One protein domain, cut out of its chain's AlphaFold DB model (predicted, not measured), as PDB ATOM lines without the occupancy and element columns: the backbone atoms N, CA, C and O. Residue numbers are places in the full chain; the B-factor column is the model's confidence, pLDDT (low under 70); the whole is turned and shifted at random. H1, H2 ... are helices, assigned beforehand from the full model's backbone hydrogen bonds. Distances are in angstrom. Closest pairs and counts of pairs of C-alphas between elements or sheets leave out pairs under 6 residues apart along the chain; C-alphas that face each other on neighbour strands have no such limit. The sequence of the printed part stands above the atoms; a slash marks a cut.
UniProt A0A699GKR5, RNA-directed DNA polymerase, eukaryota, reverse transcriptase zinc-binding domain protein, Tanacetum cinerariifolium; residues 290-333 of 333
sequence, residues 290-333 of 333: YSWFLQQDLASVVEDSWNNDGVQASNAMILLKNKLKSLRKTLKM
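Overview. This is residues 290 to 333 of the 333 residues of the protein "RNA-directed DNA polymerase, eukaryota, reverse transcriptase zinc-binding domain protein" of Tanacetum cinerariifolium (UniProt A0A699GKR5). Two helices, H2 and the longer H3, pack on each other at a steep slant, running opposite ways, and the loop of residues 308 to 315 folds the printed part back from one to the other. A short helical turn, H1, sits beyond the first residue of H2, at the other end of the long axis from that loop. The printed part has 44 residues with three named helices, H1, H2 and H3 in that order, and no named strand; the class is all helix. It is only just loose, close to compact, with a radius of gyration of the C-alphas of 11.3 A, and its outline is only just a rod, with spans of 35 by 17 by 16 A.

Arrangement. H1, residues 290 to 294, is close to but not clearly touching H2, residues 298 to 307; their closest C-alphas, those of Trp 292 and Leu 298, are 6.6 A apart. H2 touches H3, residues 316 to 330, with the closest C-alphas, those of Ser 305 and Leu 327, 5.8 A apart. Their lines stand at a steep tilt of 51 degrees and run opposite ways. H1 and H3 are apart. In H2 and H3 every O i to N i+4 pair is within hydrogen-bond range; in H1 0 of 1 is, while 2 of 2 O i to N i+3 pairs are.

Along the chain. H1 begins at C-alpha 290, (129.711, 99.084, 146.701). H2 runs 14.2 A from first to last C-alpha, beginning at (135.962, 103.480, 138.154). H3 runs 20.7 A and ends at C-alpha 330, (137.248, 95.277, 131.860).

Size, cuts and confidence. The two C-alphas farthest apart, those of Leu 294 and Ser 314, are 34.8 A apart. The printed part has no cut and no long link: H1 to H2 is tight and H2 to H3 short. The mean pLDDT of the printed part is 73.0, with 13 residues under 70, among them 312 to 314, 316 to 318 and 332 to 333.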
ATOM      1  N   TYR A 290     129.510  97.775 146.066       66.44
ATOM      2  CA  TYR A 290     129.711  99.084 146.701       66.44
ATOM      3  C   TYR A 290     131.190  99.512 146.701       66.44
ATOM      4  O   TYR A 290     131.496 100.681 146.490       66.44
ATOM      5  N   SER A 291     132.108  98.549 146.834       69.38
ATOM      6  CA  SER A 291     133.557  98.760 146.753       69.38
ATOM      7  C   SER A 291     134.034  99.346 145.421       69.38
ATOM      8  O   SER A 291     135.012 100.085 145.425       69.38
ATOM      9  N   TRP A 292     133.347  99.090 144.301       70.44
ATOM     10  CA  TRP A 292     133.707  99.696 143.014       70.44
ATOM     11  C   TRP A 292     133.534 101.219 143.046       70.44
ATOM     12  O   TRP A 292     134.370 101.937 142.516       70.44
ATOM     13  N   PHE A 293     132.508 101.739 143.728       70.69
ATOM     14  CA  PHE A 293     132.299 103.189 143.864       70.69
ATOM     15  C   PHE A 293     133.312 103.875 144.801       70.69
ATOM     16  O   PHE A 293     133.333 105.100 144.877       70.69
ATOM     17  N   LEU A 294     134.149 103.100 145.501       73.19
ATOM     18  CA  LEU A 294     135.279 103.602 146.289       73.19
ATOM     19  C   LEU A 294     136.587 103.649 145.473       73.19
ATOM     20  O   LEU A 294     137.570 104.229 145.932       73.19
ATOM     21  N   GLN A 295     136.607 103.066 144.269       75.19
ATOM     22  CA  GLN A 295     137.725 103.163 143.334       75.19
ATOM     23  C   GLN A 295     137.648 104.479 142.554       75.19
ATOM     24  O   GLN A 295     136.693 104.726 141.815       75.19
ATOM     25  N   GLN A 296     138.665 105.330 142.712       69.69
ATOM     26  CA  GLN A 296     138.723 106.658 142.081       69.69
ATOM     27  C   GLN A 296     138.786 106.582 140.545       69.69
ATOM     28  O   GLN A 296     138.355 107.505 139.859       69.69
ATOM     29  N   ASP A 297     139.281 105.465 140.017       79.56
ATOM     30  CA  ASP A 297     139.445 105.150 138.601       79.56
ATOM     31  C   ASP A 297     138.205 104.507 137.945       79.56
ATOM     32  O   ASP A 297     138.163 104.412 136.715       79.56
ATOM     33  N   LEU A 298     137.162 104.130 138.709       80.38
ATOM     34  CA  LEU A 298     135.962 103.480 138.154       80.38
ATOM     35  C   LEU A 298     135.315 104.315 137.039       80.38
ATOM     36  O   LEU A 298     134.902 103.759 136.025       80.38
ATOM     37  N   ALA A 299     135.212 105.634 137.220       78.50
ATOM     38  CA  ALA A 299     134.573 106.517 136.243       78.50
ATOM     39  C   ALA A 299     135.299 106.482 134.886       78.50
ATOM     40  O   ALA A 299     134.659 106.249 133.862       78.50
ATOM     41  N   SER A 300     136.630 106.610 134.898       80.75
ATOM     42  CA  SER A 300     137.484 106.462 133.713       80.75
ATOM     43  C   SER A 300     137.393 105.064 133.103       80.75
ATOM     44  O   SER A 300     137.160 104.949 131.908       80.75
ATOM     45  N   VAL A 301     137.468 103.992 133.902       81.00
ATOM     46  CA  VAL A 301     137.373 102.610 133.389       81.00
ATOM     47  C   VAL A 301     136.012 102.342 132.734       81.00
ATOM     48  O   VAL A 301     135.941 101.646 131.721       81.00
ATOM     49  N   VAL A 302     134.927 102.913 133.268       81.12
ATOM     50  CA  VAL A 302     133.598 102.849 132.644       81.12
ATOM     51  C   VAL A 302     133.568 103.640 131.337       81.12
ATOM     52  O   VAL A 302     133.092 103.104 130.339       81.12
ATOM     53  N   GLU A 303     134.075 104.874 131.311       81.12
ATOM     54  CA  GLU A 303     134.059 105.742 130.126       81.12
ATOM     55  C   GLU A 303     134.953 105.204 128.992       81.12
ATOM     56  O   GLU A 303     134.483 105.038 127.862       81.12
ATOM     57  N   ASP A 304     136.190 104.810 129.297       80.69
ATOM     58  CA  ASP A 304     137.110 104.167 128.354       80.69
ATOM     59  C   ASP A 304     136.527 102.858 127.812       80.69
ATOM     60  O   ASP A 304     136.555 102.623 126.601       80.69
ATOM     61  N   SER A 305     135.937 102.021 128.673       80.31
ATOM     62  CA  SER A 305     135.290 100.780 128.234       80.31
ATOM     63  C   SER A 305     134.007 101.021 127.433       80.31
ATOM     64  O   SER A 305     133.596 100.122 126.704       80.31
ATOM     65  N   TRP A 306     133.358 102.183 127.554       78.94
ATOM     66  CA  TRP A 306     132.150 102.520 126.793       78.94
ATOM     67  C   TRP A 306     132.472 103.108 125.418       78.94
ATOM     68  O   TRP A 306     131.716 102.899 124.464       78.94
ATOM     69  N   ASN A 307     133.596 103.819 125.314       78.31
ATOM     70  CA  ASN A 307     134.061 104.464 124.089       78.31
ATOM     71  C   ASN A 307     134.890 103.517 123.199       78.31
ATOM     72  O   ASN A 307     134.768 103.582 121.978       78.31
ATOM     73  N   ASN A 308     135.682 102.610 123.786       71.38
ATOM     74  CA  ASN A 308     136.650 101.778 123.053       71.38
ATOM     75  C   ASN A 308     136.209 100.321 122.787       71.38
ATOM     76  O   ASN A 308     136.976  99.561 122.205       71.38
ATOM     77  N   ASP A 309     135.002  99.893 123.181       69.44
ATOM     78  CA  ASP A 309     134.590  98.480 123.036       69.44
ATOM     79  C   ASP A 309     134.338  98.002 121.591       69.44
ATOM     80  O   ASP A 309     134.188  96.800 121.368       69.44
ATOM     81  N   GLY A 310     134.262  98.915 120.617       67.81
ATOM     82  CA  GLY A 310     134.006  98.604 119.206       67.81
ATOM     83  C   GLY A 310     132.625  97.996 118.910       67.81
ATOM     84  O   GLY A 310     132.360  97.618 117.768       67.81
ATOM     85  N   VAL A 311     131.732  97.891 119.900       70.62
ATOM     86  CA  VAL A 311     130.454  97.184 119.760       70.62
ATOM     87  C   VAL A 311     129.481  98.013 118.927       70.62
ATOM     88  O   VAL A 311     129.131  99.136 119.286       70.62
ATOM     89  N   GLN A 312     128.973  97.411 117.851       64.25
ATOM     90  CA  GLN A 312     127.870  97.931 117.046       64.25
ATOM     91  C   GLN A 312     126.716  96.925 117.041       64.25
ATOM     92  O   GLN A 312     126.938  95.720 116.944       64.25
ATOM     93  N   ALA A 313     125.481  97.416 117.149       65.75
ATOM     94  CA  ALA A 313     124.271  96.614 116.983       65.75
ATOM     95  C   ALA A 313     123.108  97.494 116.501       65.75
ATOM     96  O   ALA A 313     122.947  98.625 116.961       65.75
ATOM     97  N   SER A 314     122.280  96.942 115.612       61.78
ATOM     98  CA  SER A 314     120.990  97.487 115.155       61.78
ATOM     99  C   SER A 314     120.086  97.869 116.327       61.78
ATOM    100  O   SER A 314     119.602  98.994 116.446       61.78
ATOM    101  N   ASN A 315     119.877  96.903 117.215       70.62
ATOM    102  CA  ASN A 315     119.066  97.039 118.402       70.62
ATOM    103  C   ASN A 315     119.897  97.686 119.521       70.62
ATOM    104  O   ASN A 315     120.786  97.062 120.106       70.62
ATOM    105  N   ALA A 316     119.574  98.935 119.864       65.75
ATOM    106  CA  ALA A 316     120.274  99.695 120.901       65.75
ATOM    107  C   ALA A 316     120.171  99.071 122.314       65.75
ATOM    108  O   ALA A 316     120.928  99.451 123.207       65.75
ATOM    109  N   MET A 317     119.263  98.110 122.535       62.56
ATOM    110  CA  MET A 317     119.283  97.281 123.742       62.56
ATOM    111  C   MET A 317     120.376  96.208 123.636       62.56
ATOM    112  O   MET A 317     121.194  96.086 124.540       62.56
ATOM    113  N   ILE A 318     120.462  95.461 122.525       66.31
ATOM    114  CA  ILE A 318     121.545  94.476 122.306       66.31
ATOM    115  C   ILE A 318     122.919  95.160 122.408       66.31
ATOM    116  O   ILE A 318     123.836  94.605 123.011       66.31
ATOM    117  N   LEU A 319     123.027  96.402 121.924       75.19
ATOM    118  CA  LEU A 319     124.179  97.269 122.166       75.19
ATOM    119  C   LEU A 319     124.468  97.411 123.670       75.19
ATOM    120  O   LEU A 319     125.554  97.040 124.101       75.19
ATOM    121  N   LEU A 320     123.504  97.853 124.487       73.62
ATOM    122  CA  LEU A 320     123.646  97.970 125.949       73.62
ATOM    123  C   LEU A 320     124.021  96.636 126.631       73.62
ATOM    124  O   LEU A 320     124.943  96.605 127.445       73.62
ATOM    125  N   LYS A 321     123.365  95.525 126.264       75.19
ATOM    126  CA  LYS A 321     123.681  94.152 126.718       75.19
ATOM    127  C   LYS A 321     125.152  93.819 126.455       75.19
ATOM    128  O   LYS A 321     125.829  93.283 127.330       75.19
ATOM    129  N   ASN A 322     125.657  94.162 125.273       75.56
ATOM    130  CA  ASN A 322     127.024  93.867 124.862       75.56
ATOM    131  C   ASN A 322     128.056  94.865 125.430       75.56
ATOM    132  O   ASN A 322     129.126  94.417 125.840       75.56
ATOM    133  N   LYS A 323     127.728  96.156 125.593       79.69
ATOM    134  CA  LYS A 323     128.560  97.127 126.337       79.69
ATOM    135  C   LYS A 323     128.741  96.702 127.796       79.69
ATOM    136  O   LYS A 323     129.863  96.653 128.287       79.69
ATOM    137  N   LEU A 324     127.668  96.270 128.469       78.62
ATOM    138  CA  LEU A 324     127.737  95.737 129.838       78.62
ATOM    139  C   LEU A 324     128.496  94.400 129.924       78.62
ATOM    140  O   LEU A 324     129.228  94.182 130.890       78.62
ATOM    141  N   LYS A 325     128.391  93.513 128.917       78.00
ATOM    142  CA  LYS A 325     129.274  92.331 128.801       78.00
ATOM    143  C   LYS A 325     130.746  92.743 128.651       78.00
ATOM    144  O   LYS A 325     131.597  92.080 129.238       78.00
ATOM    145  N   SER A 326     131.044  93.794 127.880       78.38
ATOM    146  CA  SER A 326     132.406  94.305 127.668       78.38
ATOM    147  C   SER A 326     132.978  94.900 128.956       78.38
ATOM    148  O   SER A 326     133.984  94.411 129.459       78.38
ATOM    149  N   LEU A 327     132.247  95.821 129.590       81.00
ATOM    150  CA  LEU A 327     132.597  96.403 130.888       81.00
ATOM    151  C   LEU A 327     132.799  95.333 131.977       81.00
ATOM    152  O   LEU A 327     133.698  95.457 132.801       81.00
ATOM    153  N   ARG A 328     132.028  94.233 131.962       77.00
ATOM    154  CA  ARG A 328     132.232  93.089 132.874       77.00
ATOM    155  C   ARG A 328     133.530  92.311 132.608       77.00
ATOM    156  O   ARG A 328     133.973  91.592 133.497       77.00
ATOM    157  N   LYS A 329     134.128  92.407 131.415       76.56
ATOM    158  CA  LYS A 329     135.489  91.910 131.148       76.56
ATOM    159  C   LYS A 329     136.537  92.912 131.637       76.56
ATOM    160  O   LYS A 329     137.510  92.485 132.236       76.56
ATOM    161  N   THR A 330     136.318  94.213 131.438       75.19
ATOM    162  CA  THR A 330     137.248  95.277 131.860       75.19
ATOM    163  C   THR A 330     137.353  95.397 133.385       75.19
ATOM    164  O   THR A 330     138.443  95.565 133.916       75.19
ATOM    165  N   LEU A 331     136.236  95.246 134.108       74.62
ATOM    166  CA  LEU A 331     136.179  95.269 135.579       74.62
ATOM    167  C   LEU A 331     136.588  93.939 136.245       74.62
ATOM    168  O   LEU A 331     136.417  93.786 137.455       74.62
ATOM    169  N   LYS A 332     137.092  92.958 135.483       58.53
ATOM    170  CA  LYS A 332     137.650  91.728 136.052       58.53
ATOM    171  C   LYS A 332     139.123  91.903 136.408       58.53
ATOM    172  O   LYS A 332     139.992  91.843 135.540       58.53
ATOM    173  N   MET A 333     139.366  91.986 137.714       44.19
ATOM    174  CA  MET A 333     140.309  91.048 138.335       44.19
ATOM    175  C   MET A 333     139.724  89.624 138.295       44.19
ATOM    176  O   MET A 333     138.473  89.501 138.265       44.19
TER     177      MET A 333